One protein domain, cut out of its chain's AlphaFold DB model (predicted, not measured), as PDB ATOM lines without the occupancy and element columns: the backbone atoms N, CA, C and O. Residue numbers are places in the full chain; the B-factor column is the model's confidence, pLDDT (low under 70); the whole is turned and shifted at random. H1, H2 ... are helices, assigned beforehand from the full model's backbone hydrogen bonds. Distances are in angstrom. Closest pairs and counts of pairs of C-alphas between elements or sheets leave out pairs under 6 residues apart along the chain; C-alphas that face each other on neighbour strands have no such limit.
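This is residues 5 to 80 of the 94 residues of an uncharacterized protein of Paxillus rubicundulus Ve08.2h10 (UniProt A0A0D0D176). Picture a T: one long, straight helix, H1, is the stem, and its last residues meet the middle of H3, which is set across it as the crossbar. The short helix H2 sits at the junction, and residues 19 to 33 of H1 stick out with nothing packed on them. The printed part has 76 residues with three named helices, in the order H1, H2, H3, and no named strand; its class is all helix. It is extended, with a radius of gyration of the C-alphas of 18.3 A, and its outline is flat, spanning 52 by 33 by 17 A.

Start at Phe 5 and go on to C-alpha 11 at (-19.309, 17.582, -30.289), where H1 begins; it runs through residues 11 to 41, 45.1 A from first to last C-alpha. Next come H2, residues 43 to 47, and H3, residues 53 to 73, which covers 30.4 A and ends with C-alpha 73 at (-67.083, 4.489, -16.060).

Look at residues 38 to 41 of H1 and 63 to 67 of H3: with these parts alone the two helices touch, the closest C-alphas being those of Leu 38 and His 67, 7.1 A apart. Their lines stand about perpendicular, at 73 degrees. H2 is close to H1 but not clearly touching, with the C-alphas of Lys 39 and Leu 45 closest at 5.9 A. H2 is also close to H3 but not clearly touching, the closest C-alphas being those of Leu 45 and Ile 60, 7.6 A apart. In H1 and H3 every O i to N i+4 pair is within hydrogen-bond range; in H2 0 of 1 is, beside 2 of 2 O i to N i+3 pairs.

The two C-alphas farthest apart, those of Lys 9 and Phe 73, are 54.2 A from each other. The printed part has no cut, and the links H1 to H2 and H2 to H3 are tight. In the B-factor column you find a mean pLDDT of 84.1 for the printed part, with residues 5 to 8 under 70.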
ATOM      1  N   PHE A   5     -18.596   9.196 -19.245       64.94
ATOM      2  CA  PHE A   5     -17.465   8.507 -19.874       64.94
ATOM      3  C   PHE A   5     -17.777   7.945 -21.275       64.94
ATOM      4  O   PHE A   5     -16.845   7.664 -22.026       64.94
ATOM      5  N   ASP A   6     -19.060   7.811 -21.629       61.62
ATOM      6  CA  ASP A   6     -19.543   7.389 -22.954       61.62
ATOM      7  C   ASP A   6     -19.823   8.585 -23.883       61.62
ATOM      8  O   ASP A   6     -20.080   8.414 -25.078       61.62
ATOM      9  N   LEU A   7     -19.799   9.816 -23.351       65.00
ATOM     10  CA  LEU A   7     -19.876  11.031 -24.155       65.00
ATOM     11  C   LEU A   7     -18.536  11.211 -24.871       65.00
ATOM     12  O   LEU A   7     -17.507  11.531 -24.272       65.00
ATOM     13  N   THR A   8     -18.540  10.955 -26.174       69.19
ATOM     14  CA  THR A   8     -17.352  11.092 -27.009       69.19
ATOM     15  C   THR A   8     -16.899  12.554 -27.080       69.19
ATOM     16  O   THR A   8     -17.653  13.493 -26.829       69.19
ATOM     17  N   LYS A   9     -15.622  12.771 -27.420       74.00
ATOM     18  CA  LYS A   9     -15.054  14.124 -27.581       74.00
ATOM     19  C   LYS A   9     -15.526  14.825 -28.861       74.00
ATOM     20  O   LYS A   9     -15.212  15.999 -29.045       74.00
ATOM     21  N   ASP A  10     -16.223  14.111 -29.746       80.62
ATOM     22  CA  ASP A  10     -16.838  14.688 -30.935       80.62
ATOM     23  C   ASP A  10     -18.115  15.445 -30.523       80.62
ATOM     24  O   ASP A  10     -19.068  14.831 -30.035       80.62
ATOM     25  N   PRO A  11     -18.168  16.776 -30.709       78.31
ATOM     26  CA  PRO A  11     -19.309  17.582 -30.289       78.31
ATOM     27  C   PRO A  11     -20.613  17.229 -31.021       78.31
ATOM     28  O   PRO A  11     -21.694  17.460 -30.474       78.31
ATOM     29  N   ILE A  12     -20.546  16.675 -32.238       81.69
ATOM     30  CA  ILE A  12     -21.738  16.271 -32.995       81.69
ATOM     31  C   ILE A  12     -22.335  15.000 -32.387       81.69
ATOM     32  O   ILE A  12     -23.540  14.938 -32.132       81.69
ATOM     33  N   GLU A  13     -21.495  14.003 -32.126       81.38
ATOM     34  CA  GLU A  13     -21.901  12.724 -31.541       81.38
ATOM     35  C   GLU A  13     -22.356  12.893 -30.082       81.38
ATOM     36  O   GLU A  13     -23.422  12.403 -29.704       81.38
ATOM     37  N   ALA A  14     -21.654  13.712 -29.291       80.44
ATOM     38  CA  ALA A  14     -22.084  14.085 -27.943       80.44
ATOM     39  C   ALA A  14     -23.469  14.763 -27.940       80.44
ATOM     40  O   ALA A  14     -24.311  14.466 -27.089       80.44
ATOM     41  N   GLY A  15     -23.746  15.624 -28.927       83.19
ATOM     42  CA  GLY A  15     -25.067  16.232 -29.110       83.19
ATOM     43  C   GLY A  15     -26.166  15.205 -29.409       83.19
ATOM     44  O   GLY A  15     -27.281  15.317 -28.891       83.19
ATOM     45  N   GLN A  16     -25.859  14.169 -30.196       85.56
ATOM     46  CA  GLN A  16     -26.789  13.072 -30.479       85.56
ATOM     47  C   GLN A  16     -27.056  12.215 -29.235       85.56
ATOM     48  O   GLN A  16     -28.219  11.938 -28.930       85.56
ATOM     49  N   HIS A  17     -26.017  11.860 -28.474       85.69
ATOM     50  CA  HIS A  17     -26.148  11.098 -27.227       85.69
ATOM     51  C   HIS A  17     -26.949  11.863 -26.170       85.69
ATOM     52  O   HIS A  17     -27.825  11.291 -25.520       85.69
ATOM     53  N   HIS A  18     -26.724  13.174 -26.044       84.75
ATOM     54  CA  HIS A  18     -27.483  14.006 -25.115       84.75
ATOM     55  C   HIS A  18     -28.967  14.090 -25.502       84.75
ATOM     56  O   HIS A  18     -29.844  14.010 -24.636       84.75
ATOM     57  N   ARG A  19     -29.273  14.212 -26.801       87.50
ATOM     58  CA  ARG A  19     -30.657  14.194 -27.297       87.50
ATOM     59  C   ARG A  19     -31.326  12.842 -27.051       87.50
ATOM     60  O   ARG A  19     -32.484  12.805 -26.642       87.50
ATOM     61  N   TRP A  20     -30.603  11.745 -27.266       89.88
ATOM     62  CA  TRP A  20     -31.104  10.401 -26.986       89.88
ATOM     63  C   TRP A  20     -31.381  10.198 -25.492       89.88
ATOM     64  O   TRP A  20     -32.460   9.732 -25.132       89.88
ATOM     65  N   ASN A  21     -30.468  10.628 -24.611       89.62
ATOM     66  CA  ASN A  21     -30.674  10.583 -23.162       89.62
ATOM     67  C   ASN A  21     -31.920  11.379 -22.749       89.62
ATOM     68  O   ASN A  21     -32.736  10.868 -21.989       89.62
ATOM     69  N   GLN A  22     -32.121  12.585 -23.292       88.94
ATOM     70  CA  GLN A  22     -33.328  13.378 -23.024       88.94
ATOM     71  C   GLN A  22     -34.613  12.658 -23.454       88.94
ATOM     72  O   GLN A  22     -35.593  12.646 -22.707       88.94
ATOM     73  N   GLN A  23     -34.616  12.042 -24.639       91.38
ATOM     74  CA  GLN A  23     -35.763  11.268 -25.123       91.38
ATOM     75  C   GLN A  23     -36.044  10.061 -24.224       91.38
ATOM     76  O   GLN A  23     -37.196   9.830 -23.856       91.38
ATOM     77  N   LEU A  24     -35.001   9.328 -23.828       89.31
ATOM     78  CA  LEU A  24     -35.125   8.191 -22.924       89.31
ATOM     79  C   LEU A  24     -35.663   8.623 -21.554       89.31
ATOM     80  O   LEU A  24     -36.612   8.021 -21.063       89.31
ATOM     81  N   SER A  25     -35.116   9.687 -20.961       89.12
ATOM     82  CA  SER A  25     -35.597  10.225 -19.684       89.12
ATOM     83  C   SER A  25     -37.057  10.667 -19.768       89.12
ATOM     84  O   SER A  25     -37.837  10.358 -18.871       89.12
ATOM     85  N   SER A  26     -37.461  11.327 -20.857       87.12
ATOM     86  CA  SER A  26     -38.861  11.711 -21.073       87.12
ATOM     87  C   SER A  26     -39.789  10.495 -21.144       87.12
ATOM     88  O   SER A  26     -40.866  10.517 -20.545       87.12
ATOM     89  N   LEU A  27     -39.366   9.421 -21.818       88.81
ATOM     90  CA  LEU A  27     -40.126   8.174 -21.879       88.81
ATOM     91  C   LEU A  27     -40.208   7.490 -20.508       88.81
ATOM     92  O   LEU A  27     -41.290   7.063 -20.113       88.81
ATOM     93  N   CYS A  28     -39.102   7.426 -19.761       89.31
ATOM     94  CA  CYS A  28     -39.092   6.880 -18.402       89.31
ATOM     95  C   CYS A  28     -40.055   7.643 -17.489       89.31
ATOM     96  O   CYS A  28     -40.880   7.019 -16.832       89.31
ATOM     97  N   ILE A  29     -40.027   8.979 -17.520       84.44
ATOM     98  CA  ILE A  29     -40.949   9.829 -16.753       84.44
ATOM     99  C   ILE A  29     -42.406   9.509 -17.110       84.44
ATOM    100  O   ILE A  29     -43.246   9.388 -16.219       84.44
ATOM    101  N   PHE A  30     -42.719   9.353 -18.399       85.19
ATOM    102  CA  PHE A  30     -44.063   8.987 -18.848       85.19
ATOM    103  C   PHE A  30     -44.497   7.618 -18.306       85.19
ATOM    104  O   PHE A  30     -45.594   7.484 -17.760       85.19
ATOM    105  N   VAL A  31     -43.623   6.614 -18.404       82.88
ATOM    106  CA  VAL A  31     -43.874   5.261 -17.890       82.88
ATOM    107  C   VAL A  31     -44.060   5.281 -16.370       82.88
ATOM    108  O   VAL A  31     -45.028   4.716 -15.865       82.88
ATOM    109  N   GLU A  32     -43.204   5.989 -15.634       86.06
ATOM    110  CA  GLU A  32     -43.340   6.186 -14.188       86.06
ATOM    111  C   GLU A  32     -44.667   6.841 -13.817       86.06
ATOM    112  O   GLU A  32     -45.314   6.414 -12.863       86.06
ATOM    113  N   HIS A  33     -45.104   7.857 -14.566       83.31
ATOM    114  CA  HIS A  33     -46.403   8.483 -14.334       83.31
ATOM    115  C   HIS A  33     -47.554   7.497 -14.549       83.31
ATOM    116  O   HIS A  33     -48.458   7.440 -13.714       83.31
ATOM    117  N   ALA A  34     -47.515   6.698 -15.618       83.00
ATOM    118  CA  ALA A  34     -48.533   5.683 -15.883       83.00
ATOM    119  C   ALA A  34     -48.596   4.638 -14.756       83.00
ATOM    120  O   ALA A  34     -49.670   4.375 -14.209       83.00
ATOM    121  N   PHE A  35     -47.446   4.105 -14.332       82.94
ATOM    122  CA  PHE A  35     -47.383   3.156 -13.220       82.94
ATOM    123  C   PHE A  35     -47.714   3.788 -11.866       82.94
ATOM    124  O   PHE A  35     -48.287   3.113 -11.015       82.94
ATOM    125  N   GLY A  36     -47.404   5.068 -11.656       82.56
ATOM    126  CA  GLY A  36     -47.787   5.811 -10.456       82.56
ATOM    127  C   GLY A  36     -49.303   5.924 -10.326       82.56
ATOM    128  O   GLY A  36     -49.858   5.613  -9.273       82.56
ATOM    129  N   ARG A  37     -49.996   6.257 -11.424       82.56
ATOM    130  CA  ARG A  37     -51.467   6.231 -11.462       82.56
ATOM    131  C   ARG A  37     -51.996   4.828 -11.178       82.56
ATOM    132  O   ARG A  37     -52.866   4.677 -10.325       82.56
ATOM    133  N   LEU A  38     -51.439   3.810 -11.837       86.31
ATOM    134  CA  LEU A  38     -51.864   2.419 -11.678       86.31
ATOM    135  C   LEU A  38     -51.714   1.922 -10.228       86.31
ATOM    136  O   LEU A  38     -52.632   1.315  -9.686       86.31
ATOM    137  N   LYS A  39     -50.588   2.223  -9.573       82.62
ATOM    138  CA  LYS A  39     -50.354   1.904  -8.155       82.62
ATOM    139  C   LYS A  39     -51.291   2.665  -7.219       82.62
ATOM    140  O   LYS A  39     -51.716   2.103  -6.217       82.62
ATOM    141  N   GLY A  40     -51.637   3.908  -7.556       80.81
ATOM    142  CA  GLY A  40     -52.649   4.668  -6.826       80.81
ATOM    143  C   GLY A  40     -54.008   3.964  -6.844       80.81
ATOM    144  O   GLY A  40     -54.606   3.764  -5.790       80.81
ATOM    145  N   TRP A  41     -54.469   3.545  -8.026       82.56
ATOM    146  CA  TRP A  41     -55.711   2.775  -8.181       82.56
ATOM    147  C   TRP A  41     -55.660   1.420  -7.468       82.56
ATOM    148  O   TRP A  41     -56.652   0.978  -6.889       82.56
ATOM    149  N   PHE A  42     -54.497   0.767  -7.486       86.50
ATOM    150  CA  PHE A  42     -54.318  -0.583  -6.960       86.50
ATOM    151  C   PHE A  42     -53.151  -0.650  -5.960       86.50
ATOM    152  O   PHE A  42     -52.081  -1.167  -6.298       86.50
ATOM    153  N   PRO A  43     -53.346  -0.218  -4.695       81.06
ATOM    154  CA  PRO A  43     -52.287  -0.222  -3.677       81.06
ATOM    155  C   PRO A  43     -51.666  -1.603  -3.415       81.06
ATOM    156  O   PRO A  43     -50.527  -1.701  -2.961       81.06
ATOM    157  N   LEU A  44     -52.393  -2.682  -3.734       80.06
ATOM    158  CA  LEU A  44     -51.902  -4.062  -3.663       80.06
ATOM    159  C   LEU A  44     -50.638  -4.277  -4.518       80.06
ATOM    160  O   LEU A  44     -49.781  -5.073  -4.142       80.06
ATOM    161  N   LEU A  45     -50.480  -3.534  -5.622       81.12
ATOM    162  CA  LEU A  45     -49.299  -3.621  -6.488       81.12
ATOM    163  C   LEU A  45     -48.002  -3.239  -5.749       81.12
ATOM    164  O   LEU A  45     -46.934  -3.732  -6.104       81.12
ATOM    165  N   CYS A  46     -48.078  -2.400  -4.709       79.25
ATOM    166  CA  CYS A  46     -46.925  -2.012  -3.889       79.25
ATOM    167  C   CYS A  46     -46.510  -3.086  -2.871       79.25
ATOM    168  O   CYS A  46     -45.450  -2.970  -2.263       79.25
ATOM    169  N   GLN A  47     -47.333  -4.117  -2.670       80.50
ATOM    170  CA  GLN A  47     -47.093  -5.181  -1.689       80.50
ATOM    171  C   GLN A  47     -46.515  -6.453  -2.317       80.50
ATOM    172  O   GLN A  47     -46.250  -7.422  -1.605       80.50
ATOM    173  N   PHE A  48     -46.311  -6.477  -3.639       77.69
ATOM    174  CA  PHE A  48     -45.708  -7.629  -4.289       77.69
ATOM    175  C   PHE A  48     -44.261  -7.804  -3.857       77.69
ATOM    176  O   PHE A  48     -43.385  -6.996  -4.163       77.69
ATOM    177  N   VAL A  49     -44.005  -8.919  -3.184       73.06
ATOM    178  CA  VAL A  49     -42.648  -9.384  -2.939       73.06
ATOM    179  C   VAL A  49     -42.227 -10.180  -4.173       73.06
ATOM    180  O   VAL A  49     -42.953 -11.077  -4.596       73.06
ATOM    181  N   GLY A  50     -41.097  -9.812  -4.783       74.50
ATOM    182  CA  GLY A  50     -40.657 -10.216  -6.131       74.50
ATOM    183  C   GLY A  50     -40.322 -11.697  -6.354       74.50
ATOM    184  O   GLY A  50     -39.418 -12.008  -7.123       74.50
ATOM    185  N   TYR A  51     -41.005 -12.620  -5.681       77.81
ATOM    186  CA  TYR A  51     -40.739 -14.054  -5.729       77.81
ATOM    187  C   TYR A  51     -41.240 -14.728  -7.012       77.81
ATOM    188  O   TYR A  51     -40.647 -15.718  -7.434       77.81
ATOM    189  N   ASN A  52     -42.301 -14.210  -7.645       85.06
ATOM    190  CA  ASN A  52     -42.801 -14.725  -8.923       85.06
ATOM    191  C   ASN A  52     -43.067 -13.597  -9.923       85.06
ATOM    192  O   ASN A  52     -44.124 -12.965  -9.930       85.06
ATOM    193  N   LEU A  53     -42.101 -13.395 -10.814       88.06
ATOM    194  CA  LEU A  53     -42.153 -12.353 -11.828       88.06
ATOM    195  C   LEU A  53     -43.298 -12.561 -12.839       88.06
ATOM    196  O   LEU A  53     -43.910 -11.591 -13.275       88.06
ATOM    197  N   ALA A  54     -43.623 -13.811 -13.186       89.81
ATOM    198  CA  ALA A  54     -44.670 -14.110 -14.164       89.81
ATOM    199  C   ALA A  54     -46.063 -13.720 -13.647       89.81
ATOM    200  O   ALA A  54     -46.852 -13.119 -14.377       89.81
ATOM    201  N   ASP A  55     -46.345 -14.014 -12.378       87.12
ATOM    202  CA  ASP A  55     -47.617 -13.641 -11.755       87.12
ATOM    203  C   ASP A  55     -47.716 -12.124 -11.554       87.12
ATOM    204  O   ASP A  55     -48.780 -11.547 -11.773       87.12
ATOM    205  N   MET A  56     -46.605 -11.453 -11.226       88.00
ATOM    206  CA  MET A  56     -46.569  -9.989 -11.139       88.00
ATOM    207  C   MET A  56     -46.903  -9.324 -12.476       88.00
ATOM    208  O   MET A  56     -47.704  -8.391 -12.501       88.00
ATOM    209  N   PHE A  57     -46.342  -9.812 -13.588       89.31
ATOM    210  CA  PHE A  57     -46.672  -9.285 -14.915       89.31
ATOM    211  C   PHE A  57     -48.156  -9.460 -15.244       89.31
ATOM    212  O   PHE A  57     -48.801  -8.495 -15.647       89.31
ATOM    213  N   ARG A  58     -48.723 -10.643 -14.983       91.31
ATOM    214  CA  ARG A  58     -50.160 -10.896 -15.193       91.31
ATOM    215  C   ARG A  58     -51.043  -9.983 -14.343       91.31
ATOM    216  O   ARG A  58     -52.062  -9.494 -14.822       91.31
ATOM    217  N   MET A  59     -50.655  -9.733 -13.093       89.75
ATOM    218  CA  MET A  59     -51.377  -8.822 -12.201       89.75
ATOM    219  C   MET A  59     -51.322  -7.373 -12.684       89.75
ATOM    220  O   MET A  59     -52.328  -6.669 -12.620       89.75
ATOM    221  N   ILE A  60     -50.168  -6.932 -13.190       89.25
ATOM    222  CA  ILE A  60     -50.013  -5.608 -13.796       89.25
ATOM    223  C   ILE A  60     -50.895  -5.483 -15.045       89.25
ATOM    224  O   ILE A  60     -51.616  -4.497 -15.171       89.25
ATOM    225  N   GLU A  61     -50.888  -6.475 -15.939       92.19
ATOM    226  CA  GLU A  61     -51.741  -6.478 -17.137       92.19
ATOM    227  C   GLU A  61     -53.229  -6.426 -16.772       92.19
ATOM    228  O   GLU A  61     -53.973  -5.602 -17.308       92.19
ATOM    229  N   ALA A  62     -53.663  -7.247 -15.812       92.88
ATOM    230  CA  ALA A  62     -55.038  -7.230 -15.323       92.88
ATOM    231  C   ALA A  62     -55.419  -5.860 -14.736       92.88
ATOM    232  O   ALA A  62     -56.504  -5.348 -15.012       92.88
ATOM    233  N   ALA A  63     -54.511  -5.235 -13.979       91.12
ATOM    234  CA  ALA A  63     -54.702  -3.892 -13.445       91.12
ATOM    235  C   ALA A  63     -54.814  -2.835 -14.557       91.12
ATOM    236  O   ALA A  63     -55.634  -1.928 -14.438       91.12
ATOM    237  N   MET A  64     -54.046  -2.944 -15.649       90.56
ATOM    238  CA  MET A  64     -54.161  -2.027 -16.794       90.56
ATOM    239  C   MET A  64     -55.530  -2.133 -17.476       90.56
ATOM    240  O   MET A  64     -56.144  -1.112 -17.782       90.56
ATOM    241  N   VAL A  65     -56.037  -3.354 -17.681       92.88
ATOM    242  CA  VAL A  65     -57.382  -3.560 -18.245       92.88
ATOM    243  C   VAL A  65     -58.443  -2.967 -17.322       92.88
ATOM    244  O   VAL A  65     -59.322  -2.239 -17.781       92.88
ATOM    245  N   LEU A  66     -58.342  -3.236 -16.019       91.56
ATOM    246  CA  LEU A  66     -59.292  -2.722 -15.039       91.56
ATOM    247  C   LEU A  66     -59.238  -1.192 -14.940       91.56
ATOM    248  O   LEU A  66     -60.284  -0.561 -14.881       91.56
ATOM    249  N   HIS A  67     -58.050  -0.587 -15.001       89.12
ATOM    250  CA  HIS A  67     -57.889   0.868 -15.048       89.12
ATOM    251  C   HIS A  67     -58.662   1.497 -16.211       89.12
ATOM    252  O   HIS A  67     -59.389   2.461 -15.995       89.12
ATOM    253  N   ASN A  68     -58.556   0.927 -17.416       88.62
ATOM    254  CA  ASN A  68     -59.274   1.441 -18.585       88.62
ATOM    255  C   ASN A  68     -60.796   1.352 -18.413       88.62
ATOM    256  O   ASN A  68     -61.519   2.245 -18.840       88.62
ATOM    257  N   ILE A  69     -61.284   0.282 -17.777       91.69
ATOM    258  CA  ILE A  69     -62.710   0.119 -17.479       91.69
ATOM    259  C   ILE A  69     -63.175   1.187 -16.479       91.69
ATOM    260  O   ILE A  69     -64.207   1.814 -16.694       91.69
ATOM    261  N   LEU A  70     -62.416   1.410 -15.403       88.62
ATOM    262  CA  LEU A  70     -62.748   2.396 -14.367       88.62
ATOM    263  C   LEU A  70     -62.714   3.836 -14.910       88.62
ATOM    264  O   LEU A  70     -63.585   4.634 -14.576       88.62
ATOM    265  N   GLU A  71     -61.758   4.150 -15.791       86.69
ATOM    266  CA  GLU A  71     -61.718   5.422 -16.530       86.69
ATOM    267  C   GLU A  71     -62.976   5.630 -17.381       86.69
ATOM    268  O   GLU A  71     -63.578   6.698 -17.319       86.69
ATOM    269  N   GLU A  72     -63.400   4.611 -18.136       92.12
ATOM    270  CA  GLU A  72     -64.594   4.689 -18.988       92.12
ATOM    271  C   GLU A  72     -65.876   4.894 -18.166       92.12
ATOM    272  O   GLU A  72     -66.771   5.636 -18.572       92.12
ATOM    273  N   PHE A  73     -65.964   4.277 -16.983       91.44
ATOM    274  CA  PHE A  73     -67.083   4.489 -16.060       91.44
ATOM    275  C   PHE A  73     -67.034   5.838 -15.325       91.44
ATOM    276  O   PHE A  73     -68.028   6.226 -14.708       91.44
ATOM    277  N   GLY A  74     -65.923   6.575 -15.421       86.62
ATOM    278  CA  GLY A  74     -65.739   7.856 -14.745       86.62
ATOM    279  C   GLY A  74     -65.539   7.723 -13.235       86.62
ATOM    280  O   GLY A  74     -65.853   8.660 -12.497       86.62
ATOM    281  N   ASP A  75     -65.041   6.574 -12.771       86.12
ATOM    282  CA  ASP A  75     -64.751   6.368 -11.356       86.12
ATOM    283  C   ASP A  75     -63.644   7.332 -10.900       86.12
ATOM    284  O   ASP A  75     -62.641   7.543 -11.587       86.12
ATOM    285  N   ASP A  76     -63.818   7.925  -9.718       81.81
ATOM    286  CA  ASP A  76     -62.834   8.840  -9.148       81.81
ATOM    287  C   ASP A  76     -61.891   8.087  -8.194       81.81
ATOM    288  O   ASP A  76     -62.308   7.690  -7.095       81.81
ATOM    289  N   PRO A  77     -60.602   7.926  -8.543       77.94
ATOM    290  CA  PRO A  77     -59.645   7.236  -7.689       77.94
ATOM    291  C   PRO A  77     -59.353   7.974  -6.384       77.94
ATOM    292  O   PRO A  77     -58.876   7.352  -5.437       77.94
ATOM    293  N   SER A  78     -59.669   9.271  -6.288       78.19
ATOM    294  CA  SER A  78     -59.524  10.042  -5.047       78.19
ATOM    295  C   SER A  78     -60.394   9.510  -3.903       78.19
ATOM    296  O   SER A  78     -60.098   9.738  -2.729       78.19
ATOM    297  N   THR A  79     -61.428   8.735  -4.239       81.25
ATOM    298  CA  THR A  79     -62.301   8.060  -3.274       81.25
ATOM    299  C   THR A  79     -61.653   6.826  -2.633       81.25
ATOM    300  O   THR A  79     -62.106   6.362  -1.582       81.25
ATOM    301  N   ILE A  80     -60.568   6.302  -3.216       77.75
ATOM    302  CA  ILE A  80     -59.854   5.129  -2.710       77.75
ATOM    303  C   ILE A  80     -58.994   5.540  -1.513       77.75
ATOM    304  O   ILE A  80     -58.124   6.410  -1.587       77.75
TER     305      ILE A  80